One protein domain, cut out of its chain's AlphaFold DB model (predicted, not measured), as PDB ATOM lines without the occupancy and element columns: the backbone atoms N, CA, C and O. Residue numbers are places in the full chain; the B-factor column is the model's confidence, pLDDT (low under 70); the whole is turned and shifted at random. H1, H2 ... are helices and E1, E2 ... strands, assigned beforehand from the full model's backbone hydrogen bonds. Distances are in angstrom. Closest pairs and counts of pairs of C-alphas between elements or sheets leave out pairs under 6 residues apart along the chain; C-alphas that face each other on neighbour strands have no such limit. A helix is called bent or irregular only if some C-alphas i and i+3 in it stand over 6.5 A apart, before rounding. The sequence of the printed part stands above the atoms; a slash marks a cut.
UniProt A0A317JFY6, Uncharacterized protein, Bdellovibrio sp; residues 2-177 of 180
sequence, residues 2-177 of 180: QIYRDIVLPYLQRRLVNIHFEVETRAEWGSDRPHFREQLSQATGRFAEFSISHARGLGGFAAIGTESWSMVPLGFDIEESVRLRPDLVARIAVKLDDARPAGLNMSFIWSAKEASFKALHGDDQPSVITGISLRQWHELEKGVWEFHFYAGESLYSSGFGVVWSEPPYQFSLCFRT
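AT A GLANCE: This is residues 2 to 177 of the 180 residues of an uncharacterized protein of Bdellovibrio sp (UniProt A0A317JFY6). A twisted sheet of five strands curls round one long helix, H4, and a smaller sheet of three strands makes a loose sandwich with it, partly face to face, near the E4 edge on the side away from H4. Helix H2 covers the far face of the small sheet, H1 packs over E7 and E6 on the large sheet's face away from H4, and H3 lies beyond H4 at the other end of the longest axis. The 176 printed residues include four named helices and eight named strands, in the order H1 E1 H2 E2 E3 E4 H3 H4 E5 E6 E7 E8. The sheets, ordered E4 E8 E7 E6 E5 and E1 E3 E2, are antiparallel throughout, and the class is mixed, helices and strands. The whole is compact, with a radius of gyration of the C-alphas of 15.3 A, and rounded, spanning 41 by 36 by 33 A.

HOW THE PARTS SIT: In the large sheet, E4, residues 74 to 80, and E5, residues 132 to 141, are the edge strands; E8, residues 169 to 176, E7, residues 158 to 166, and E6, residues 144 to 151, are inner strands. E5, E6, E7 and E8 form a meander, each strand the antiparallel neighbour of the one before. N 77 and O 172 of E4 and E8 are 2.9 A apart, within hydrogen-bond range, as are N 162 and O 173 of E7 and E8 at 2.8 A, N 147 and O 161 of E6 and E7 at 2.9 A, and N 135 and O 148 of E5 and E6 at 2.8 A. E5 bends by 61 degrees at residue 136. The sheet curls round H4, residues 106 to 120; the closest C-alphas of E4 and H4 are those of Gly 75 and Ala 119, 3.9 A apart. H1, residues 2 to 15, is on the opposite face at a height over the sheet of 9.3 A, and the three make three layers, helices on both faces of a sheet. H1 runs along the strands, at 15 degrees to E7 on the local plane. The small sheet holds E1, residues 21 to 26, E3, residues 59 to 64, and E2, residues 49 to 54; N 24 and O 61 are 3.0 A apart, and N 62 and O 51 are 2.9 A apart. The two sheets form a sandwich, two sheets face to face, with best planes 31 degrees apart; the closest C-alphas of E2 and E4 are those of Ser 53 and Asp 77, 5.0 A apart. H2, residues 36 to 44, is on the small sheet at a height of 9.2 A. E1, H2 and E2 form a split strand-helix-strand unit, two strands running the same way with E3 between them, and its crossover is right-handed. H3, residues 86 to 93, only just touches H4, with 3 pairs of C-alphas within 8 A, at a steep tilt of 64 degrees; the closest are those of Val 89 and Met 106, 6.9 A apart. In H2, H3 and H4 every O i to N i+4 pair is within hydrogen-bond range; in H1, 8 of 10 are.

IN THESE COORDINATES: H1 begins at C-alpha 2, (-24.153, 6.864, 15.353), and is irregular, but only just: C-alphas 6 and 9 are 6.8 A apart. H4 begins at C-alpha 106, (-2.191, 6.701, 18.945), and measures 21.1 A from first to last C-alpha. E7 measures 26.3 A, E5 24.3 A, E8 23.4 A and E6 22.7 A. E8 ends at C-alpha 176, (-9.580, -12.775, 11.886).

THE WHOLE: The two C-alphas farthest apart, those of Glu 67 and Pro 86, are 43.4 A apart. The printed part has no cut. The links H3 to H4 and H4 to E5 are long. The mean pLDDT of the printed part is 88.8; residues 66 to 70, 83, 94 to 99 and 154 to 155 are under 70.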
ATOM      1  N   GLN A   2     -23.612   6.341  16.619       93.06
ATOM      2  CA  GLN A   2     -24.153   6.864  15.353       93.06
ATOM      3  C   GLN A   2     -23.224   6.511  14.187       93.06
ATOM      4  O   GLN A   2     -23.666   5.887  13.229       93.06
ATOM      5  N   ILE A   3     -21.922   6.791  14.327       93.94
ATOM      6  CA  ILE A   3     -20.900   6.457  13.319       93.94
ATOM      7  C   ILE A   3     -20.894   4.955  13.030       93.94
ATOM      8  O   ILE A   3     -20.809   4.544  11.872       93.94
ATOM      9  N   TYR A   4     -21.045   4.131  14.071       93.88
ATOM     10  CA  TYR A   4     -21.174   2.692  13.873       93.88
ATOM     11  C   TYR A   4     -22.342   2.337  12.942       93.88
ATOM     12  O   TYR A   4     -22.158   1.573  12.001       93.88
ATOM     13  N   ARG A   5     -23.535   2.890  13.187       94.69
ATOM     14  CA  ARG A   5     -24.744   2.562  12.417       94.69
ATOM     15  C   ARG A   5     -24.700   3.090  10.989       94.69
ATOM     16  O   ARG A   5     -25.136   2.385  10.086       94.69
ATOM     17  N   ASP A   6     -24.167   4.289  10.800       96.31
ATOM     18  CA  ASP A   6     -24.246   4.988   9.517       96.31
ATOM     19  C   ASP A   6     -23.107   4.609   8.564       96.31
ATOM     20  O   ASP A   6     -23.297   4.605   7.350       96.31
ATOM     21  N   ILE A   7     -21.927   4.279   9.102       96.75
ATOM     22  CA  ILE A   7     -20.703   4.099   8.307       96.75
ATOM     23  C   ILE A   7     -20.153   2.682   8.474       96.75
ATOM     24  O   ILE A   7     -20.033   1.936   7.498       96.75
ATOM     25  N   VAL A   8     -19.835   2.289   9.711       96.06
ATOM     26  CA  VAL A   8     -19.094   1.045   9.982       96.06
ATOM     27  C   VAL A   8     -19.932  -0.188   9.656       96.06
ATOM     28  O   VAL A   8     -19.466  -1.071   8.941       96.06
ATOM     29  N   LEU A   9     -21.174  -0.254  10.137       94.25
ATOM     30  CA  LEU A   9     -22.052  -1.402   9.931       94.25
ATOM     31  C   LEU A   9     -22.352  -1.634   8.436       94.25
ATOM     32  O   LEU A   9     -22.125  -2.756   7.981       94.25
ATOM     33  N   PRO A  10     -22.753  -0.625   7.632       94.88
ATOM     34  CA  PRO A  10     -22.930  -0.812   6.193       94.88
ATOM     35  C   PRO A  10     -21.651  -1.250   5.475       94.88
ATOM     36  O   PRO A  10     -21.709  -2.059   4.549       94.88
ATOM     37  N   TYR A  11     -20.489  -0.726   5.882       95.31
ATOM     38  CA  TYR A  11     -19.201  -1.163   5.345       95.31
ATOM     39  C   TYR A  11     -18.940  -2.647   5.649       95.31
ATOM     40  O   TYR A  11     -18.648  -3.420   4.733       95.31
ATOM     41  N   LEU A  12     -19.113  -3.064   6.907       92.75
ATOM     42  CA  LEU A  12     -18.903  -4.449   7.326       92.75
ATOM     43  C   LEU A  12     -19.884  -5.405   6.648       92.75
ATOM     44  O   LEU A  12     -19.454  -6.443   6.167       92.75
ATOM     45  N   GLN A  13     -21.160  -5.042   6.516       91.00
ATOM     46  CA  GLN A  13     -22.163  -5.863   5.826       91.00
ATOM     47  C   GLN A  13     -21.830  -6.102   4.346       91.00
ATOM     48  O   GLN A  13     -22.125  -7.171   3.816       91.00
ATOM     49  N   ARG A  14     -21.193  -5.135   3.670       92.00
ATOM     50  CA  ARG A  14     -20.714  -5.321   2.287       92.00
ATOM     51  C   ARG A  14     -19.492  -6.229   2.211       92.00
ATOM     52  O   ARG A  14     -19.351  -6.977   1.248       92.00
ATOM     53  N   ARG A  15     -18.594  -6.139   3.194       90.12
ATOM     54  CA  ARG A  15     -17.330  -6.888   3.210       90.12
ATOM     55  C   ARG A  15     -17.494  -8.325   3.704       90.12
ATOM     56  O   ARG A  15     -16.838  -9.229   3.200       90.12
ATOM     57  N   LEU A  16     -18.359  -8.524   4.689       87.44
ATOM     58  CA  LEU A  16     -18.615  -9.776   5.388       87.44
ATOM     59  C   LEU A  16     -20.008 -10.278   4.996       87.44
ATOM     60  O   LEU A  16     -20.976 -10.173   5.750       87.44
ATOM     61  N   VAL A  17     -20.105 -10.767   3.758       82.12
ATOM     62  CA  VAL A  17     -21.364 -11.218   3.152       82.12
ATOM     63  C   VAL A  17     -21.992 -12.326   4.003       82.12
ATOM     64  O   VAL A  17     -21.313 -13.273   4.392       82.12
ATOM     65  N   ASN A  18     -23.301 -12.228   4.256       80.81
ATOM     66  CA  ASN A  18     -24.089 -13.190   5.042       80.81
ATOM     67  C   ASN A  18     -23.652 -13.347   6.507       80.81
ATOM     68  O   ASN A  18     -23.860 -14.406   7.106       80.81
ATOM     69  N   ILE A  19     -23.059 -12.312   7.103       82.06
ATOM     70  CA  ILE A  19     -22.792 -12.297   8.538       82.06
ATOM     71  C   ILE A  19     -23.659 -11.225   9.208       82.06
ATOM     72  O   ILE A  19     -23.607 -10.042   8.872       82.06
ATOM     73  N   HIS A  20     -24.485 -11.658  10.163       84.44
ATOM     74  CA  HIS A  20     -25.265 -10.768  11.017       84.44
ATOM     75  C   HIS A  20     -24.414 -10.328  12.209       84.44
ATOM     76  O   HIS A  20     -23.983 -11.169  13.000       84.44
ATOM     77  N   PHE A  21     -24.198  -9.017  12.337       84.88
ATOM     78  CA  PHE A  21     -23.403  -8.414  13.407       84.88
ATOM     79  C   PHE A  21     -24.264  -7.571  14.329       84.88
ATOM     80  O   PHE A  21     -25.094  -6.780  13.879       84.88
ATOM     81  N   GLU A  22     -23.987  -7.682  15.619       91.31
ATOM     82  CA  GLU A  22     -24.583  -6.846  16.648       91.31
ATOM     83  C   GLU A  22     -23.472  -6.181  17.453       91.31
ATOM     84  O   GLU A  22     -22.531  -6.845  17.877       91.31
ATOM     85  N   VAL A  23     -23.574  -4.868  17.653       95.31
ATOM     86  CA  VAL A  23     -22.717  -4.136  18.588       95.31
ATOM     87  C   VAL A  23     -23.618  -3.329  19.492       95.31
ATOM     88  O   VAL A  23     -24.400  -2.496  19.027       95.31
ATOM     89  N   GLU A  24     -23.479  -3.561  20.787       96.25
ATOM     90  CA  GLU A  24     -24.246  -2.867  21.802       96.25
ATOM     91  C   GLU A  24     -23.310  -2.284  22.853       96.25
ATOM     92  O   GLU A  24     -22.344  -2.915  23.281       96.25
ATOM     93  N   THR A  25     -23.602  -1.053  23.267       97.06
ATOM     94  CA  THR A  25     -22.852  -0.362  24.315       97.06
ATOM     95  C   THR A  25     -23.822   0.285  25.286       97.06
ATOM     96  O   THR A  25     -24.855   0.815  24.870       97.06
ATOM     97  N   ARG A  26     -23.497   0.235  26.578       96.88
ATOM     98  CA  ARG A  26     -24.310   0.805  27.654       96.88
ATOM     99  C   ARG A  26     -23.428   1.381  28.753       96.88
ATOM    100  O   ARG A  26     -22.346   0.860  29.039       96.88
ATOM    101  N   ALA A  27     -23.886   2.462  29.379       96.44
ATOM    102  CA  ALA A  27     -23.144   3.122  30.455       96.44
ATOM    103  C   ALA A  27     -23.118   2.267  31.734       96.44
ATOM    104  O   ALA A  27     -22.113   2.223  32.439       96.44
ATOM    105  N   GLU A  28     -24.198   1.531  32.000       95.88
ATOM    106  CA  GLU A  28     -24.318   0.550  33.084       95.88
ATOM    107  C   GLU A  28     -23.314  -0.609  32.984       95.88
ATOM    108  O   GLU A  28     -23.020  -1.248  33.990       95.88
ATOM    109  N   TRP A  29     -22.737  -0.840  31.802       97.00
ATOM    110  CA  TRP A  29     -21.699  -1.850  31.589       97.00
ATOM    111  C   TRP A  29     -20.270  -1.313  31.753       97.00
ATOM    112  O   TRP A  29     -19.307  -2.050  31.540       97.00
ATOM    113  N   GLY A  30     -20.115  -0.040  32.128       96.38
ATOM    114  CA  GLY A  30     -18.822   0.540  32.476       96.38
ATOM    115  C   GLY A  30     -18.174  -0.162  33.669       96.38
ATOM    116  O   GLY A  30     -18.848  -0.618  34.592       96.38
ATOM    117  N   SER A  31     -16.845  -0.233  33.670       95.00
ATOM    118  CA  SER A  31     -16.082  -0.893  34.741       95.00
ATOM    119  C   SER A  31     -16.164  -0.196  36.102       95.00
ATOM    120  O   SER A  31     -15.772  -0.787  37.108       95.00
ATOM    121  N   ASP A  32     -16.677   1.036  36.162       95.56
ATOM    122  CA  ASP A  32     -16.990   1.718  37.420       95.56
ATOM    123  C   ASP A  32     -18.351   1.331  38.020       95.56
ATOM    124  O   ASP A  32     -18.697   1.787  39.116       95.56
ATOM    125  N   ARG A  33     -19.120   0.473  37.340       95.69
ATOM    126  CA  ARG A  33     -20.425  -0.006  37.797       95.69
ATOM    127  C   ARG A  33     -20.314  -1.369  38.476       95.69
ATOM    128  O   ARG A  33     -19.560  -2.230  38.026       95.69
ATOM    129  N   PRO A  34     -21.072  -1.616  39.554       92.38
ATOM    130  CA  PRO A  34     -21.124  -2.940  40.160       92.38
ATOM    131  C   PRO A  34     -21.811  -3.933  39.208       92.38
ATOM    132  O   PRO A  34     -22.696  -3.559  38.445       92.38
ATOM    133  N   HIS A  35     -21.416  -5.207  39.261       93.00
ATOM    134  CA  HIS A  35     -22.019  -6.311  38.488       93.00
ATOM    135  C   HIS A  35     -21.960  -6.197  36.951       93.00
ATOM    136  O   HIS A  35     -22.551  -7.027  36.263       93.00
ATOM    137  N   PHE A  36     -21.206  -5.247  36.386       92.44
ATOM    138  CA  PHE A  36     -21.154  -5.028  34.932       92.44
ATOM    139  C   PHE A  36     -20.798  -6.300  34.133       92.44
ATOM    140  O   PHE A  36     -21.370  -6.557  33.076       92.44
ATOM    141  N   ARG A  37     -19.897  -7.142  34.662       89.81
ATOM    142  CA  ARG A  37     -19.488  -8.410  34.029       89.81
ATOM    143  C   ARG A  37     -20.618  -9.427  33.942       89.81
ATOM    144  O   ARG A  37     -20.732 -10.113  32.933       89.81
ATOM    145  N   GLU A  38     -21.428  -9.531  34.991       92.50
ATOM    146  CA  GLU A  38     -22.563 -10.455  35.030       92.50
ATOM    147  C   GLU A  38     -23.612 -10.040  33.995       92.50
ATOM    148  O   GLU A  38     -24.061 -10.863  33.205       92.50
ATOM    149  N   GLN A  39     -23.915  -8.742  33.931       91.31
ATOM    150  CA  GLN A  39     -24.854  -8.192  32.955       91.31
ATOM    151  C   GLN A  39     -24.369  -8.382  31.512       91.31
ATOM    152  O   GLN A  39     -25.148  -8.804  30.659       91.31
ATOM    153  N   LEU A  40     -23.083  -8.123  31.239       89.50
ATOM    154  CA  LEU A  40     -22.485  -8.373  29.925       89.50
ATOM    155  C   LEU A  40     -22.549  -9.858  29.558       89.50
ATOM    156  O   LEU A  40     -22.965 -10.186  28.455       89.50
ATOM    157  N   SER A  41     -22.214 -10.755  30.490       90.62
ATOM    158  CA  SER A  41     -22.284 -12.201  30.257       90.62
ATOM    159  C   SER A  41     -23.709 -12.683  29.973       90.62
ATOM    160  O   SER A  41     -23.896 -13.572  29.145       90.62
ATOM    161  N   GLN A  42     -24.715 -12.124  30.650       92.56
ATOM    162  CA  GLN A  42     -26.123 -12.433  30.381       92.56
ATOM    163  C   GLN A  42     -26.545 -11.932  28.994       92.56
ATOM    164  O   GLN A  42     -27.217 -12.656  28.262       92.56
ATOM    165  N   ALA A  43     -26.119 -10.724  28.610       91.31
ATOM    166  CA  ALA A  43     -26.421 -10.146  27.304       91.31
ATOM    167  C   ALA A  43     -25.773 -10.928  26.147       91.31
ATOM    168  O   ALA A  43     -26.377 -11.057  25.080       91.31
ATOM    169  N   THR A  44     -24.574 -11.484  26.361       92.25
ATOM    170  CA  THR A  44     -23.838 -12.204  25.315       92.25
ATOM    171  C   THR A  44     -24.107 -13.706  25.259       92.25
ATOM    172  O   THR A  44     -23.770 -14.336  24.259       92.25
ATOM    173  N   GLY A  45     -24.746 -14.298  26.274       88.31
ATOM    174  CA  GLY A  45     -24.915 -15.755  26.396       88.31
ATOM    175  C   GLY A  45     -25.694 -16.440  25.263       88.31
ATOM    176  O   GLY A  45     -25.697 -17.665  25.179       88.31
ATOM    177  N   ARG A  46     -26.343 -15.668  24.385       89.00
ATOM    178  CA  ARG A  46     -27.070 -16.163  23.204       89.00
ATOM    179  C   ARG A  46     -26.229 -16.260  21.928       89.00
ATOM    180  O   ARG A  46     -26.736 -16.757  20.926       89.00
ATOM    181  N   PHE A  47     -25.002 -15.742  21.923       89.81
ATOM    182  CA  PHE A  47     -24.164 -15.686  20.724       89.81
ATOM    183  C   PHE A  47     -23.095 -16.772  20.739       89.81
ATOM    184  O   PHE A  47     -22.513 -17.069  21.779       89.81
ATOM    185  N   ALA A  48     -22.816 -17.336  19.563       85.12
ATOM    186  CA  ALA A  48     -21.754 -18.327  19.401       85.12
ATOM    187  C   ALA A  48     -20.355 -17.687  19.420       85.12
ATOM    188  O   ALA A  48     -19.428 -18.273  19.964       85.12
ATOM    189  N   GLU A  49     -20.225 -16.482  18.860       90.88
ATOM    190  CA  GLU A  49     -18.979 -15.718  18.801       90.88
ATOM    191  C   GLU A  49     -19.251 -14.279  19.241       90.88
ATOM    192  O   GLU A  49     -20.126 -13.600  18.690       90.88
ATOM    193  N   PHE A  50     -18.509 -13.811  20.243       94.50
ATOM    194  CA  PHE A  50     -18.630 -12.458  20.769       94.50
ATOM    195  C   PHE A  50     -17.314 -11.970  21.373       94.50
ATOM    196  O   PHE A  50     -16.502 -12.747  21.866       94.50
ATOM    197  N   SER A  51     -17.145 -10.651  21.417       96.62
ATOM    198  CA  SER A  51     -16.063  -9.993  22.140       96.62
ATOM    199  C   SER A  51     -16.619  -8.872  23.001       96.62
ATOM    200  O   SER A  51     -17.404  -8.045  22.544       96.62
ATOM    201  N   ILE A  52     -16.166  -8.814  24.248       97.00
ATOM    202  CA  ILE A  52     -16.563  -7.805  25.232       97.00
ATOM    203  C   ILE A  52     -15.437  -6.778  25.390       97.00
ATOM    204  O   ILE A  52     -14.254  -7.127  25.373       97.00
ATOM    205  N   SER A  53     -15.797  -5.511  25.592       97.44
ATOM    206  CA  SER A  53     -14.862  -4.506  26.097       97.44
ATOM    207  C   SER A  53     -15.545  -3.492  27.000       97.44
ATOM    208  O   SER A  53     -16.767  -3.335  26.988       97.44
ATOM    209  N   HIS A  54     -14.745  -2.815  27.813       96.12
ATOM    210  CA  HIS A  54     -15.223  -1.799  28.731       96.12
ATOM    211  C   HIS A  54     -14.146  -0.756  29.044       96.12
ATOM    212  O   HIS A  54     -12.992  -1.070  29.326       96.12
ATOM    213  N   ALA A  55     -14.580   0.493  29.107       94.94
ATOM    214  CA  ALA A  55     -13.869   1.612  29.701       94.94
ATOM    215  C   ALA A  55     -14.444   1.914  31.098       94.94
ATOM    216  O   ALA A  55     -15.205   1.114  31.658       94.94
ATOM    217  N   ARG A  56     -14.075   3.044  31.716       93.81
ATOM    218  CA  ARG A  56     -14.588   3.398  33.047       93.81
ATOM    219  C   ARG A  56     -16.104   3.582  33.011       93.81
ATOM    220  O   ARG A  56     -16.794   2.885  33.739       93.81
ATOM    221  N   GLY A  57     -16.595   4.452  32.127       95.56
ATOM    222  CA  GLY A  57     -18.008   4.850  32.067       95.56
ATOM    223  C   GLY A  57     -18.841   4.221  30.946       95.56
ATOM    224  O   GLY A  57     -19.981   4.636  30.747       95.56
ATOM    225  N   LEU A  58     -18.288   3.276  30.181       97.00
ATOM    226  CA  LEU A  58     -18.986   2.608  29.079       97.00
ATOM    227  C   LEU A  58     -18.500   1.169  28.946       97.00
ATOM    228  O   LEU A  58     -17.298   0.926  28.999       97.00
ATOM    229  N   GLY A  59     -19.415   0.233  28.735       97.44
ATOM    230  CA  GLY A  59     -19.090  -1.132  28.331       97.44
ATOM    231  C   GLY A  59     -19.931  -1.571  27.153       97.44
ATOM    232  O   GLY A  59     -20.891  -0.898  26.773       97.44
ATOM    233  N   GLY A  60     -19.567  -2.697  26.560       97.31
ATOM    234  CA  GLY A  60     -20.274  -3.224  25.412       97.31
ATOM    235  C   GLY A  60     -19.747  -4.557  24.936       97.31
ATOM    236  O   GLY A  60     -18.741  -5.079  25.424       97.31
ATOM    237  N   PHE A  61     -20.430  -5.075  23.933       97.62
ATOM    238  CA  PHE A  61     -20.006  -6.251  23.206       97.62
ATOM    239  C   PHE A  61     -20.206  -6.048  21.709       97.62
ATOM    240  O   PHE A  61     -21.032  -5.244  21.273       97.62
ATOM    241  N   ALA A  62     -19.459  -6.827  20.942       96.56
ATOM    242  CA  ALA A  62     -19.764  -7.133  19.561       96.56
ATOM    243  C   ALA A  62     -20.014  -8.636  19.448       96.56
ATOM    244  O   ALA A  62     -19.340  -9.414  20.125       96.56
ATOM    245  N   ALA A  63     -20.959  -9.047  18.615       94.12
ATOM    246  CA  ALA A  63     -21.308 -10.446  18.442       94.12
ATOM    247  C   ALA A  63     -21.706 -10.778  17.005       94.12
ATOM    248  O   ALA A  63     -22.181  -9.920  16.255       94.12
ATOM    249  N   ILE A  64     -21.526 -12.050  16.653       89.19
ATOM    250  CA  ILE A  64     -21.949 -12.635  15.382       89.19
ATOM    251  C   ILE A  64     -23.134 -13.571  15.631       89.19
ATOM    252  O   ILE A  64     -23.116 -14.404  16.541       89.19
ATOM    253  N   GLY A  65     -24.177 -13.429  14.812       81.88
ATOM    254  CA  GLY A  65     -25.356 -14.291  14.849       81.88
ATOM    255  C   GLY A  65     -25.036 -15.759  14.541       81.88
ATOM    256  O   GLY A  65     -24.149 -16.076  13.752       81.88
ATOM    257  N   THR A  66     -25.810 -16.666  15.136       66.31
ATOM    258  CA  THR A  66     -25.595 -18.126  15.119       66.31
ATOM    259  C   THR A  66     -25.802 -18.801  13.761       66.31
ATOM    260  O   THR A  66     -25.482 -19.973  13.609       66.31
ATOM    261  N   GLU A  67     -26.354 -18.095  12.774       67.62
ATOM    262  CA  GLU A  67     -26.677 -18.655  11.453       67.62
ATOM    263  C   GLU A  67     -25.476 -18.681  10.488       67.62
ATOM    264  O   GLU A  67     -25.559 -19.273   9.411       67.62
ATOM    265  N   SER A  68     -24.347 -18.060  10.853       61.22
ATOM    266  CA  SER A  68     -23.158 -18.039  10.002       61.22
ATOM    267  C   SER A  68     -22.297 -19.288  10.219       61.22
ATOM    268  O   SER A  68     -21.613 -19.432  11.231       61.22
ATOM    269  N   TRP A  69     -22.305 -20.196   9.238       54.09
ATOM    270  CA  TRP A  69     -21.542 -21.455   9.241       54.09
ATOM    271  C   TRP A  69     -20.015 -21.265   9.300       54.09
ATOM    272  O   TRP A  69     -19.280 -22.199   9.620       54.09
ATOM    273  N   SER A  70     -19.522 -20.056   9.030       64.06
ATOM    274  CA  SER A  70     -18.124 -19.676   9.211       64.06
ATOM    275  C   SER A  70     -18.000 -18.727  10.404       64.06
ATOM    276  O   SER A  70     -18.098 -17.514  10.231       64.06
ATOM    277  N   MET A  71     -17.775 -19.252  11.614       70.25
ATOM    278  CA  MET A  71     -17.521 -18.400  12.786       70.25
ATOM    279  C   MET A  71     -16.218 -17.616  12.584       70.25
ATOM    280  O   MET A  71     -15.127 -18.157  12.742       70.25
ATOM    281  N   VAL A  72     -16.303 -16.356  12.182       85.44
ATOM    282  CA  VAL A  72     -15.135 -15.484  12.039       85.44
ATOM    283  C   VAL A  72     -14.754 -14.985  13.433       85.44
ATOM    284  O   VAL A  72     -15.566 -14.276  14.019       85.44
ATOM    285  N   PRO A  73     -13.567 -15.325  13.973       91.56
ATOM    286  CA  PRO A  73     -13.141 -14.806  15.267       91.56
ATOM    287  C   PRO A  73     -13.221 -13.282  15.325       91.56
ATOM    288  O   PRO A  73     -12.746 -12.594  14.410       91.56
ATOM    289  N   LEU A  74     -13.830 -12.776  16.393       94.00
ATOM    290  CA  LEU A  74     -14.181 -11.376  16.565       94.00
ATOM    291  C   LEU A  74     -13.411 -10.769  17.731       94.00
ATOM    292  O   LEU A  74     -13.304 -11.332  18.815       94.00
ATOM    293  N   GLY A  75     -12.921  -9.558  17.519       96.94
ATOM    294  CA  GLY A  75     -12.374  -8.718  18.565       96.94
ATOM    295  C   GLY A  75     -13.085  -7.381  18.605       96.94
ATOM    296  O   GLY A  75     -13.322  -6.763  17.572       96.94
ATOM    297  N   PHE A  76     -13.416  -6.930  19.805       98.06
ATOM    298  CA  PHE A  76     -14.056  -5.648  20.053       98.06
ATOM    299  C   PHE A  76     -13.360  -4.929  21.188       98.06
ATOM    300  O   PHE A  76     -13.032  -5.531  22.218       98.06
ATOM    301  N   ASP A  77     -13.160  -3.633  21.001       97.94
ATOM    302  CA  ASP A  77     -12.512  -2.798  21.984       97.94
ATOM    303  C   ASP A  77     -13.147  -1.408  22.126       97.94
ATOM    304  O   ASP A  77     -13.670  -0.860  21.157       97.94
ATOM    305  N   ILE A  78     -13.125  -0.880  23.357       96.81
ATOM    306  CA  ILE A  78     -13.618   0.445  23.743       96.81
ATOM    307  C   ILE A  78     -12.544   1.092  24.615       96.81
ATOM    308  O   ILE A  78     -12.240   0.580  25.691       96.81
ATOM    309  N   GLU A  79     -12.049   2.255  24.206       94.56
ATOM    310  CA  GLU A  79     -11.016   2.994  24.932       94.56
ATOM    311  C   GLU A  79     -11.384   4.461  25.139       94.56
ATOM    312  O   GLU A  79     -12.034   5.097  24.311       94.56
ATOM    313  N   GLU A  80     -10.950   5.036  26.258       92.38
ATOM    314  CA  GLU A  80     -11.100   6.471  26.514       92.38
ATOM    315  C   GLU A  80     -10.030   7.263  25.755       92.38
ATOM    316  O   GLU A  80      -8.831   7.035  25.922       92.38
ATOM    317  N   SER A  81     -10.447   8.270  24.984       84.25
ATOM    318  CA  SER A  81      -9.535   9.061  24.134       84.25
ATOM    319  C   SER A  81      -8.408   9.749  24.917       84.25
ATOM    320  O   SER A  81      -7.334   9.995  24.375       84.25
ATOM    321  N   VAL A  82      -8.637  10.062  26.196       77.38
ATOM    322  CA  VAL A  82      -7.695  10.783  27.072       77.38
ATOM    323  C   VAL A  82      -6.677   9.874  27.774       77.38
ATOM    324  O   VAL A  82      -5.798  10.373  28.472       77.38
ATOM    325  N   ARG A  83      -6.791   8.547  27.643       67.12
ATOM    326  CA  ARG A  83      -6.177   7.605  28.594       67.12
ATOM    327  C   ARG A  83      -4.807   7.054  28.188       67.12
ATOM    328  O   ARG A  83      -4.204   6.299  28.952       67.12
ATOM    329  N   LEU A  84      -4.258   7.431  27.036       76.56
ATOM    330  CA  LEU A  84      -2.949   6.904  26.652       76.56
ATOM    331  C   LEU A  84      -1.820   7.518  27.475       76.56
ATOM    332  O   LEU A  84      -1.404   8.658  27.272       76.56
ATOM    333  N   ARG A  85      -1.285   6.711  28.389       80.75
ATOM    334  CA  ARG A  85      -0.097   7.062  29.156       80.75
ATOM    335  C   ARG A  85       1.141   7.137  28.241       80.75
ATOM    336  O   ARG A  85       1.257   6.333  27.311       80.75
ATOM    337  N   PRO A  86       2.105   8.036  28.514       78.69
ATOM    338  CA  PRO A  86       3.299   8.188  27.679       78.69
ATOM    339  C   PRO A  86       4.147   6.914  27.529       78.69
ATOM    340  O   PRO A  86       4.699   6.668  26.460       78.69
ATOM    341  N   ASP A  87       4.224   6.077  28.569       81.19
ATOM    342  CA  ASP A  87       4.939   4.794  28.538       81.19
ATOM    343  C   ASP A  87       4.314   3.817  27.534       81.19
ATOM    344  O   ASP A  87       5.015   3.130  26.788       81.19
ATOM    345  N   LEU A  88       2.983   3.785  27.485       81.19
ATOM    346  CA  LEU A  88       2.235   2.962  26.550       81.19
ATOM    347  C   LEU A  88       2.437   3.455  25.114       81.19
ATOM    348  O   LEU A  88       2.733   2.656  24.227       81.19
ATOM    349  N   VAL A  89       2.368   4.773  24.906       80.44
ATOM    350  CA  VAL A  89       2.663   5.397  23.609       80.44
ATOM    351  C   VAL A  89       4.061   5.012  23.134       80.44
ATOM    352  O   VAL A  89       4.196   4.578  21.995       80.44
ATOM    353  N   ALA A  90       5.078   5.093  23.997       78.75
ATOM    354  CA  ALA A  90       6.445   4.715  23.645       78.75
ATOM    355  C   ALA A  90       6.543   3.238  23.223       78.75
ATOM    356  O   ALA A  90       7.124   2.929  22.185       78.75
ATOM    357  N   ARG A  91       5.915   2.322  23.971       79.06
ATOM    358  CA  ARG A  91       5.914   0.881  23.646       79.06
ATOM    359  C   ARG A  91       5.230   0.566  22.318       79.06
ATOM    360  O   ARG A  91       5.675  -0.328  21.603       79.06
ATOM    361  N   ILE A  92       4.145   1.268  22.004       78.44
ATOM    362  CA  ILE A  92       3.404   1.083  20.752       78.44
ATOM    363  C   ILE A  92       4.169   1.718  19.586       78.44
ATOM    364  O   ILE A  92       4.252   1.116  18.518       78.44
ATOM    365  N   ALA A  93       4.744   2.906  19.795       72.00
ATOM    366  CA  ALA A  93       5.405   3.688  18.757       72.00
ATOM    367  C   ALA A  93       6.681   3.028  18.223       72.00
ATOM    368  O   ALA A  93       6.938   3.106  17.028       72.00
ATOM    369  N   VAL A  94       7.441   2.328  19.074       65.44
ATOM    370  CA  VAL A  94       8.678   1.625  18.676       65.44
ATOM    371  C   VAL A  94       8.432   0.542  17.618       65.44
ATOM    372  O   VAL A  94       9.336   0.218  16.858       65.44
ATOM    373  N   LYS A  95       7.217  -0.014  17.550       64.19
ATOM    374  CA  LYS A  95       6.837  -1.065  16.592       64.19
ATOM    375  C   LYS A  95       5.756  -0.617  15.607       64.19
ATOM    376  O   LYS A  95       4.969  -1.434  15.129       64.19
ATOM    377  N   LEU A  96       5.646   0.687  15.364       63.56
ATOM    378  CA  LEU A  96       4.882   1.174  14.225       63.56
ATOM    379  C   LEU A  96       5.731   0.951  12.973       63.56
ATOM    380  O   LEU A  96       6.634   1.731  12.705       63.56
ATOM    381  N   ASP A  97       5.442  -0.120  12.234       55.84
ATOM    382  CA  ASP A  97       6.019  -0.341  10.907       55.84
ATOM    383  C   ASP A  97       5.599   0.821   9.977       55.84
ATOM    384  O   ASP A  97       4.419   0.947   9.652       55.84
ATOM    385  N   ASP A  98       6.552   1.691   9.635       51.56
ATOM    386  CA  ASP A  98       6.731   2.631   8.503       51.56
ATOM    387  C   ASP A  98       5.558   3.327   7.763       51.56
ATOM    388  O   ASP A  98       5.814   4.097   6.840       51.56
ATOM    389  N   ALA A  99       4.283   3.171   8.124       62.78
ATOM    390  CA  ALA A  99       3.182   3.701   7.307       62.78
ATOM    391  C   ALA A  99       1.941   4.144   8.095       62.78
ATOM    392  O   ALA A  99       0.816   4.018   7.605       62.78
ATOM    393  N   ARG A 100       2.101   4.679   9.316       78.56
ATOM    394  CA  ARG A 100       0.967   5.317  10.008       78.56
ATOM    395  C   ARG A 100       0.489   6.530   9.187       78.56
ATOM    396  O   ARG A 100       1.285   7.453   9.004       78.56
ATOM    397  N   PRO A 101      -0.790   6.595   8.768       82.25
ATOM    398  CA  PRO A 101      -1.315   7.767   8.079       82.25
ATOM    399  C   PRO A 101      -1.186   9.037   8.923       82.25
ATOM    400  O   PRO A 101      -1.332   9.013  10.153       82.25
ATOM    401  N   ALA A 102      -0.950  10.168   8.258       78.81
ATOM    402  CA  ALA A 102      -1.023  11.469   8.907       78.81
ATOM    403  C   ALA A 102      -2.440  11.676   9.475       78.81
ATOM    404  O   ALA A 102      -3.425  11.501   8.768       78.81
ATOM    405  N   GLY A 103      -2.541  12.029  10.760       77.69
ATOM    406  CA  GLY A 103      -3.824  12.249  11.438       77.69
ATOM    407  C   GLY A 103      -4.375  11.053  12.224       77.69
ATOM    408  O   GLY A 103      -5.292  11.242  13.022       77.69
ATOM    409  N   LEU A 104      -3.796   9.851  12.096       85.12
ATOM    410  CA  LEU A 104      -4.210   8.703  12.908       85.12
ATOM    411  C   LEU A 104      -3.696   8.837  14.355       85.12
ATOM    412  O   LEU A 104      -2.487   8.831  14.610       85.12
ATOM    413  N   ASN A 105      -4.618   8.947  15.316       86.00
ATOM    414  CA  ASN A 105      -4.289   9.070  16.738       86.00
ATOM    415  C   ASN A 105      -3.702   7.753  17.293       86.00
ATOM    416  O   ASN A 105      -4.121   6.658  16.923       86.00
ATOM    417  N   MET A 106      -2.755   7.850  18.228       87.56
ATOM    418  CA  MET A 106      -2.191   6.701  18.945       87.56
ATOM    419  C   MET A 106      -3.244   5.859  19.661       87.56
ATOM    420  O   MET A 106      -3.070   4.652  19.793       87.56
ATOM    421  N   SER A 107      -4.333   6.468  20.117       88.75
ATOM    422  CA  SER A 107      -5.419   5.752  20.791       88.75
ATOM    423  C   SER A 107      -6.175   4.831  19.832       88.75
ATOM    424  O   SER A 107      -6.564   3.741  20.243       88.75
ATOM    425  N   PHE A 108      -6.255   5.177  18.539       92.19
ATOM    426  CA  PHE A 108      -6.779   4.265  17.523       92.19
ATOM    427  C   PHE A 108      -5.854   3.075  17.340       92.19
ATOM    428  O   PHE A 108      -6.322   1.949  17.265       92.19
ATOM    429  N   ILE A 109      -4.540   3.304  17.325       92.31
ATOM    430  CA  ILE A 109      -3.560   2.219  17.216       92.31
ATOM    431  C   ILE A 109      -3.657   1.287  18.421       92.31
ATOM    432  O   ILE A 109      -3.597   0.071  18.258       92.31
ATOM    433  N   TRP A 110      -3.800   1.841  19.624       93.06
ATOM    434  CA  TRP A 110      -3.964   1.043  20.833       93.06
ATOM    435  C   TRP A 110      -5.232   0.192  20.776       93.06
ATOM    436  O   TRP A 110      -5.135  -1.030  20.856       93.06
ATOM    437  N   SER A 111      -6.386   0.821  20.531       95.00
ATOM    438  CA  SER A 111      -7.665   0.111  20.466       95.00
ATOM    439  C   SER A 111      -7.695  -0.927  19.337       95.00
ATOM    440  O   SER A 111      -8.157  -2.049  19.530       95.00
ATOM    441  N   ALA A 112      -7.096  -0.614  18.183       95.69
ATOM    442  CA  ALA A 112      -6.912  -1.557  17.082       95.69
ATOM    443  C   ALA A 112      -6.085  -2.781  17.486       95.69
ATOM    444  O   ALA A 112      -6.452  -3.908  17.150       95.69
ATOM    445  N   LYS A 113      -4.975  -2.593  18.214       94.75
ATOM    446  CA  LYS A 113      -4.162  -3.716  18.693       94.75
ATOM    447  C   LYS A 113      -4.908  -4.551  19.738       94.75
ATOM    448  O   LYS A 113      -4.812  -5.771  19.673       94.75
ATOM    449  N   GLU A 114      -5.655  -3.934  20.652       96.25
ATOM    450  CA  GLU A 114      -6.446  -4.640  21.676       96.25
ATOM    451  C   GLU A 114      -7.566  -5.474  21.039       96.25
ATOM    452  O   GLU A 114      -7.708  -6.665  21.324       96.25
ATOM    453  N   ALA A 115      -8.315  -4.895  20.095       97.62
ATOM    454  CA  ALA A 115      -9.313  -5.642  19.335       97.62
ATOM    455  C   ALA A 115      -8.669  -6.755  18.494       97.62
ATOM    456  O   ALA A 115      -9.167  -7.875  18.490       97.62
ATOM    457  N   SER A 116      -7.530  -6.506  17.842       96.44
ATOM    458  CA  SER A 116      -6.817  -7.547  17.081       96.44
ATOM    459  C   SER A 116      -6.372  -8.698  17.985       96.44
ATOM    460  O   SER A 116      -6.515  -9.865  17.629       96.44
ATOM    461  N   PHE A 117      -5.870  -8.380  19.181       95.06
ATOM    462  CA  PHE A 117      -5.458  -9.364  20.178       95.06
ATOM    463  C   PHE A 117      -6.632 -10.261  20.577       95.06
ATOM    464  O   PHE A 117      -6.496 -11.485  20.575       95.06
ATOM    465  N   LYS A 118      -7.801  -9.669  20.847       95.94
ATOM    466  CA  LYS A 118      -9.043 -10.395  21.161       95.94
ATOM    467  C   LYS A 118      -9.527 -11.263  19.994       95.94
ATOM    468  O   LYS A 118      -9.903 -12.406  20.223       95.94
ATOM    469  N   ALA A 119      -9.450 -10.756  18.761       95.44
ATOM    470  CA  ALA A 119      -9.862 -11.487  17.562       95.44
ATOM    471  C   ALA A 119      -8.986 -12.710  17.267       95.44
ATOM    472  O   ALA A 119      -9.461 -13.666  16.665       95.44
ATOM    473  N   LEU A 120      -7.705 -12.685  17.640       93.12
ATOM    474  CA  LEU A 120      -6.805 -13.802  17.362       93.12
ATOM    475  C   LEU A 120      -7.170 -15.044  18.179       93.12
ATOM    476  O   LEU A 120      -7.376 -16.078  17.551       93.12
ATOM    477  N   HIS A 121      -7.272 -14.869  19.509       85.75
ATOM    478  CA  HIS A 121      -7.511 -15.852  20.584       85.75
ATOM    479  C   HIS A 121      -6.815 -17.231  20.449       85.75
ATOM    480  O   HIS A 121      -6.439 -17.688  19.378       85.75
ATOM    481  N   GLY A 122      -6.607 -17.935  21.566       86.88
ATOM    482  CA  GLY A 122      -5.941 -19.248  21.540       86.88
ATOM    483  C   GLY A 122      -4.496 -19.182  21.019       86.88
ATOM    484  O   GLY A 122      -3.768 -18.248  21.347       86.88
ATOM    485  N   ASP A 123      -4.091 -20.166  20.213       85.12
ATOM    486  CA  ASP A 123      -2.693 -20.359  19.784       85.12
ATOM    487  C   ASP A 123      -2.162 -19.253  18.855       85.12
ATOM    488  O   ASP A 123      -0.955 -19.039  18.761       85.12
ATOM    489  N   ASP A 124      -3.056 -18.520  18.189       86.00
ATOM    490  CA  ASP A 124      -2.698 -17.416  17.294       86.00
ATOM    491  C   ASP A 124      -2.525 -16.078  18.025       86.00
ATOM    492  O   ASP A 124      -2.082 -15.087  17.435       86.00
ATOM    493  N   GLN A 125      -2.896 -16.013  19.305       91.06
ATOM    494  CA  GLN A 125      -2.749 -14.808  20.105       91.06
ATOM    495  C   GLN A 125      -1.292 -14.677  20.580       91.06
ATOM    496  O   GLN A 125      -0.793 -15.544  21.299       91.06
ATOM    497  N   PRO A 126      -0.574 -13.593  20.226       90.69
ATOM    498  CA  PRO A 126       0.809 -13.429  20.653       90.69
ATOM    499  C   PRO A 126       0.895 -13.248  22.173       90.69
ATOM    500  O   PRO A 126      -0.027 -12.745  22.806       90.69
ATOM    501  N   SER A 127       2.045 -13.552  22.776       91.00
ATOM    502  CA  SER A 127       2.249 -13.360  24.225       91.00
ATOM    503  C   SER A 127       2.201 -11.893  24.668       91.00
ATOM    504  O   SER A 127       1.972 -11.590  25.838       91.00
ATOM    505  N   VAL A 128       2.435 -10.962  23.738       89.75
ATOM    506  CA  VAL A 128       2.388  -9.521  23.981       89.75
ATOM    507  C   VAL A 128       1.683  -8.812  22.830       89.75
ATOM    508  O   VAL A 128       1.984  -9.049  21.664       89.75
ATOM    509  N   ILE A 129       0.828  -7.841  23.154       89.75
ATOM    510  CA  ILE A 129       0.095  -7.012  22.179       89.75
ATOM    511  C   ILE A 129       1.002  -6.286  21.171       89.75
ATOM    512  O   ILE A 129       0.635  -6.021  20.029       89.75
ATOM    513  N   THR A 130       2.246  -5.997  21.565       88.50
ATOM    514  CA  THR A 130       3.244  -5.393  20.670       88.50
ATOM    515  C   THR A 130       3.737  -6.352  19.578       88.50
ATOM    516  O   THR A 130       4.448  -5.912  18.684       88.50
ATOM    517  N   GLY A 131       3.398  -7.641  19.646       89.31
ATOM    518  CA  GLY A 131       3.648  -8.628  18.592       89.31
ATOM    519  C   GLY A 131       2.657  -8.559  17.426       89.31
ATOM    520  O   GLY A 131       2.811  -9.314  16.474       89.31
ATOM    521  N   ILE A 132       1.658  -7.673  17.499       91.50
ATOM    522  CA  ILE A 132       0.693  -7.425  16.426       91.50
ATOM    523  C   ILE A 132       1.174  -6.237  15.591       91.50
ATOM    524  O   ILE A 132       1.305  -5.131  16.123       91.50
ATOM    525  N   SER A 133       1.390  -6.426  14.294       91.06
ATOM    526  CA  SER A 133       1.644  -5.344  13.338       91.06
ATOM    527  C   SER A 133       0.336  -4.890  12.697       91.06
ATOM    528  O   SER A 133      -0.465  -5.718  12.272       91.06
ATOM    529  N   LEU A 134       0.133  -3.572  12.607       92.25
ATOM    530  CA  LEU A 134      -1.021  -2.957  11.941       92.25
ATOM    531  C   LEU A 134      -0.556  -2.263  10.664       92.25
ATOM    532  O   LEU A 134       0.351  -1.430  10.714       92.25
ATOM    533  N   ARG A 135      -1.155  -2.606   9.527       91.56
ATOM    534  CA  ARG A 135      -0.717  -2.192   8.187       91.56
ATOM    535  C   ARG A 135      -1.921  -1.874   7.301       91.56
ATOM    536  O   ARG A 135      -3.060  -2.074   7.707       91.56
ATOM    537  N   GLN A 136      -1.648  -1.402   6.082       92.19
ATOM    538  CA  GLN A 136      -2.660  -1.174   5.036       92.19
ATOM    539  C   GLN A 136      -3.835  -0.313   5.522       92.19
ATOM    540  O   GLN A 136      -5.000  -0.645   5.323       92.19
ATOM    541  N   TRP A 137      -3.511   0.786   6.203       93.88
ATOM    542  CA  TRP A 137      -4.515   1.717   6.694       93.88
ATOM    543  C   TRP A 137      -5.223   2.420   5.535       93.88
ATOM    544  O   TRP A 137      -4.567   2.926   4.622       93.88
ATOM    545  N   HIS A 138      -6.547   2.501   5.608       94.00
ATOM    546  CA  HIS A 138      -7.374   3.195   4.627       94.00
ATOM    547  C   HIS A 138      -8.470   3.997   5.336       94.00
ATOM    548  O   HIS A 138      -9.185   3.456   6.177       94.00
ATOM    549  N   GLU A 139      -8.591   5.291   5.034       94.81
ATOM    550  CA  GLU A 139      -9.668   6.120   5.584       94.81
ATOM    551  C   GLU A 139     -10.955   5.843   4.801       94.81
ATOM    552  O   GLU A 139     -11.028   6.121   3.606       94.81
ATOM    553  N   LEU A 140     -11.955   5.270   5.474       95.44
ATOM    554  CA  LEU A 140     -13.270   4.995   4.887       95.44
ATOM    555  C   LEU A 140     -14.112   6.271   4.836       95.44
ATOM    556  O   LEU A 140     -14.818   6.529   3.866       95.44
ATOM    557  N   GLU A 141     -14.017   7.056   5.904       95.00
ATOM    558  CA  GLU A 141     -14.606   8.376   6.059       95.00
ATOM    559  C   GLU A 141     -13.813   9.136   7.126       95.00
ATOM    560  O   GLU A 141     -13.043   8.532   7.870       95.00
ATOM    561  N   LYS A 142     -13.991  10.457   7.230       91.94
ATOM    562  CA  LYS A 142     -13.236  11.297   8.163       91.94
ATOM    563  C   LYS A 142     -13.280  10.735   9.591       91.94
ATOM    564  O   LYS A 142     -14.305  10.815  10.266       91.94
ATOM    565  N   GLY A 143     -12.141  10.236  10.074       91.19
ATOM    566  CA  GLY A 143     -12.024   9.661  11.422       91.19
ATOM    567  C   GLY A 143     -12.515   8.213  11.573       91.19
ATOM    568  O   GLY A 143     -12.598   7.729  12.704       91.19
ATOM    569  N   VAL A 144     -12.795   7.524  10.466       95.88
ATOM    570  CA  VAL A 144     -13.119   6.094  10.388       95.88
ATOM    571  C   VAL A 144     -12.082   5.413   9.507       95.88
ATOM    572  O   VAL A 144     -11.957   5.718   8.321       95.88
ATOM    573  N   TRP A 145     -11.341   4.471  10.080       96.38
ATOM    574  CA  TRP A 145     -10.197   3.860   9.413       96.38
ATOM    575  C   TRP A 145     -10.309   2.348   9.400       96.38
ATOM    576  O   TRP A 145     -10.523   1.727  10.436       96.38
ATOM    577  N   GLU A 146     -10.102   1.761   8.232       96.38
ATOM    578  CA  GLU A 146      -9.789   0.350   8.076       96.38
ATOM    579  C   GLU A 146      -8.288   0.117   8.288       96.38
ATOM    580  O   GLU A 146      -7.461   0.976   7.967       96.38
ATOM    581  N   PHE A 147      -7.936  -1.064   8.788       95.69
ATOM    582  CA  PHE A 147      -6.571  -1.572   8.824       95.69
ATOM    583  C   PHE A 147      -6.537  -3.092   8.674       95.69
ATOM    584  O   PHE A 147      -7.521  -3.785   8.929       95.69
ATOM    585  N   HIS A 148      -5.366  -3.615   8.332       94.50
ATOM    586  CA  HIS A 148      -5.048  -5.037   8.394       94.50
ATOM    587  C   HIS A 148      -4.106  -5.316   9.566       94.50
ATOM    588  O   HIS A 148      -3.201  -4.524   9.843       94.50
ATOM    589  N   PHE A 149      -4.305  -6.440  10.251       93.69
ATOM    590  CA  PHE A 149      -3.441  -6.875  11.345       93.69
ATOM    591  C   PHE A 149      -2.779  -8.215  11.044       93.69
ATOM    592  O   PHE A 149      -3.346  -9.069  10.363       93.69
ATOM    593  N   TYR A 150      -1.578  -8.390  11.591       92.19
ATOM    594  CA  TYR A 150      -0.758  -9.593  11.473       92.19
ATOM    595  C   TYR A 150      -0.084  -9.859  12.817       92.19
ATOM    596  O   TYR A 150       0.435  -8.923  13.429       92.19
ATOM    597  N   ALA A 151      -0.079 -11.102  13.282       90.38
ATOM    598  CA  ALA A 151       0.575 -11.508  14.518       90.38
ATOM    599  C   ALA A 151       1.615 -12.602  14.267       90.38
ATOM    600  O   ALA A 151       1.346 -13.603  13.614       90.38
ATOM    601  N   GLY A 152       2.808 -12.416  14.834       80.75
ATOM    602  CA  GLY A 152       3.901 -13.379  14.701       80.75
ATOM    603  C   GLY A 152       4.429 -13.526  13.268       80.75
ATOM    604  O   GLY A 152       4.275 -12.637  12.434       80.75
ATOM    605  N   GLU A 153       5.094 -14.652  13.008       70.00
ATOM    606  CA  GLU A 153       5.665 -14.999  11.693       70.00
ATOM    607  C   GLU A 153       4.686 -15.792  10.811       70.00
ATOM    608  O   GLU A 153       4.942 -16.026   9.630       70.00
ATOM    609  N   SER A 154       3.551 -16.210  11.377       67.38
ATOM    610  CA  SER A 154       2.539 -16.989  10.677       67.38
ATOM    611  C   SER A 154       1.654 -16.076   9.833       67.38
ATOM    612  O   SER A 154       0.955 -15.206  10.352       67.38
ATOM    613  N   LEU A 155       1.605 -16.327   8.522       64.25
ATOM    614  CA  LEU A 155       0.631 -15.686   7.630       64.25
ATOM    615  C   LEU A 155      -0.823 -16.022   8.009       64.25
ATOM    616  O   LEU A 155      -1.742 -15.351   7.545       64.25
ATOM    617  N   TYR A 156      -1.031 -17.035   8.858       73.94
ATOM    618  CA  TYR A 156      -2.348 -17.504   9.276       73.94
ATOM    619  C   TYR A 156      -2.969 -16.701  10.424       73.94
ATOM    620  O   TYR A 156      -4.183 -16.756  10.638       73.94
ATOM    621  N   SER A 157      -2.157 -15.917  11.129       88.38
ATOM    622  CA  SER A 157      -2.572 -15.132  12.290       88.38
ATOM    623  C   SER A 157      -2.801 -13.678  11.863       88.38
ATOM    624  O   SER A 157      -2.127 -12.748  12.303       88.38
ATOM    625  N   SER A 158      -3.737 -13.483  10.933       93.31
ATOM    626  CA  SER A 158      -4.015 -12.184  10.315       93.31
ATOM    627  C   SER A 158      -5.504 -11.886  10.212       93.31
ATOM    628  O   SER A 158      -6.347 -12.782  10.271       93.31
ATOM    629  N   GLY A 159      -5.834 -10.625   9.970       94.56
ATOM    630  CA  GLY A 159      -7.200 -10.201   9.716       94.56
ATOM    631  C   GLY A 159      -7.284  -8.738   9.330       94.56
ATOM    632  O   GLY A 159      -6.286  -8.115   8.958       94.56
ATOM    633  N   PHE A 160      -8.483  -8.184   9.428       96.25
ATOM    634  CA  PHE A 160      -8.711  -6.758   9.241       96.25
ATOM    635  C   PHE A 160      -9.599  -6.214  10.349       96.25
ATOM    636  O   PHE A 160     -10.280  -6.962  11.051       96.25
ATOM    637  N   GLY A 161      -9.599  -4.901  10.501       97.00
ATOM    638  CA  GLY A 161     -10.448  -4.228  11.458       97.00
ATOM    639  C   GLY A 161     -10.804  -2.821  11.029       97.00
ATOM    640  O   GLY A 161     -10.279  -2.287  10.052       97.00
ATOM    641  N   VAL A 162     -11.724  -2.233  11.781       97.69
ATOM    642  CA  VAL A 162     -12.145  -0.844  11.641       97.69
ATOM    643  C   VAL A 162     -12.009  -0.167  12.997       97.69
ATOM    644  O   VAL A 162     -12.388  -0.740  14.019       97.69
ATOM    645  N   VAL A 163     -11.470   1.047  13.010       97.12
ATOM    646  CA  VAL A 163     -11.477   1.951  14.164       97.12
ATOM    647  C   VAL A 163     -12.271   3.203  13.856       97.12
ATOM    648  O   VAL A 163     -12.250   3.714  12.737       97.12
ATOM    649  N   TRP A 164     -12.948   3.720  14.872       96.44
ATOM    650  CA  TRP A 164     -13.633   5.001  14.795       96.44
ATOM    651  C   TRP A 164     -13.699   5.660  16.170       96.44
ATOM    652  O   TRP A 164     -13.468   5.026  17.203       96.44
ATOM    653  N   SER A 165     -14.007   6.955  16.196       94.19
ATOM    654  CA  SER A 165     -14.226   7.688  17.445       94.19
ATOM    655  C   SER A 165     -15.671   8.137  17.559       94.19
ATOM    656  O   SER A 165     -16.213   8.736  16.638       94.19
ATOM    657  N   GLU A 166     -16.260   7.916  18.730       93.19
ATOM    658  CA  GLU A 166     -17.427   8.667  19.181       93.19
ATOM    659  C   GLU A 166     -17.063   9.270  20.543       93.19
ATOM    660  O   GLU A 166     -17.163   8.574  21.561       93.19
ATOM    661  N   PRO A 167     -16.555  10.521  20.576       92.44
ATOM    662  CA  PRO A 167     -16.025  11.120  21.793       92.44
ATOM    663  C   PRO A 167     -16.999  11.002  22.979       92.44
ATOM    664  O   PRO A 167     -18.196  11.242  22.813       92.44
ATOM    665  N   PRO A 168     -16.504  10.642  24.178       93.94
ATOM    666  CA  PRO A 168     -15.088  10.578  24.560       93.94
ATOM    667  C   PRO A 168     -14.384   9.251  24.223       93.94
ATOM    668  O   PRO A 168     -13.213   9.081  24.574       93.94
ATOM    669  N   TYR A 169     -15.052   8.320  23.545       95.12
ATOM    670  CA  TYR A 169     -14.558   6.961  23.346       95.12
ATOM    671  C   TYR A 169     -14.001   6.714  21.941       95.12
ATOM    672  O   TYR A 169     -14.296   7.411  20.961       95.12
ATOM    673  N   GLN A 170     -13.177   5.684  21.865       95.38
ATOM    674  CA  GLN A 170     -12.678   5.085  20.643       95.38
ATOM    675  C   GLN A 170     -13.068   3.629  20.624       95.38
ATOM    676  O   GLN A 170     -13.106   2.978  21.663       95.38
ATOM    677  N   PHE A 171     -13.378   3.157  19.432       97.50
ATOM    678  CA  PHE A 171     -13.908   1.831  19.227       97.50
ATOM    679  C   PHE A 171     -13.071   1.133  18.176       97.50
ATOM    680  O   PHE A 171     -12.606   1.764  17.219       97.50
ATOM    681  N   SER A 172     -12.929  -0.175  18.335       97.88
ATOM    682  CA  SER A 172     -12.350  -1.024  17.311       97.88
ATOM    683  C   SER A 172     -13.116  -2.330  17.181       97.88
ATOM    684  O   SER A 172     -13.504  -2.929  18.181       97.88
ATOM    685  N   LEU A 173     -13.303  -2.773  15.939       97.62
ATOM    686  CA  LEU A 173     -13.798  -4.100  15.585       97.62
ATOM    687  C   LEU A 173     -12.764  -4.791  14.709       97.62
ATOM    688  O   LEU A 173     -12.279  -4.186  13.758       97.62
ATOM    689  N   CYS A 174     -12.450  -6.046  15.008       97.06
ATOM    690  CA  CYS A 174     -11.480  -6.858  14.283       97.06
ATOM    691  C   CYS A 174     -12.063  -8.220  13.932       97.06
ATOM    692  O   CYS A 174     -12.745  -8.838  14.742       97.06
ATOM    693  N   PHE A 175     -11.722  -8.698  12.743       94.38
ATOM    694  CA  PHE A 175     -12.144  -9.977  12.200       94.38
ATOM    695  C   PHE A 175     -10.913 -10.735  11.736       94.38
ATOM    696  O   PHE A 175     -10.178 -10.265  10.862       94.38
ATOM    697  N   ARG A 176     -10.679 -11.911  12.314       92.81
ATOM    698  CA  ARG A 176      -9.580 -12.775  11.886       92.81
ATOM    699  C   ARG A 176      -9.942 -13.480  10.584       92.81
ATOM    700  O   ARG A 176     -11.003 -14.090  10.468       92.81
ATOM    701  N   THR A 177      -9.043 -13.456   9.611       87.88
ATOM    702  CA  THR A 177      -9.208 -14.234   8.384       87.88
ATOM    703  C   THR A 177      -8.983 -15.711   8.698       87.88
ATOM    704  O   THR A 177      -7.948 -16.090   9.243       87.88
TER     705      THR A 177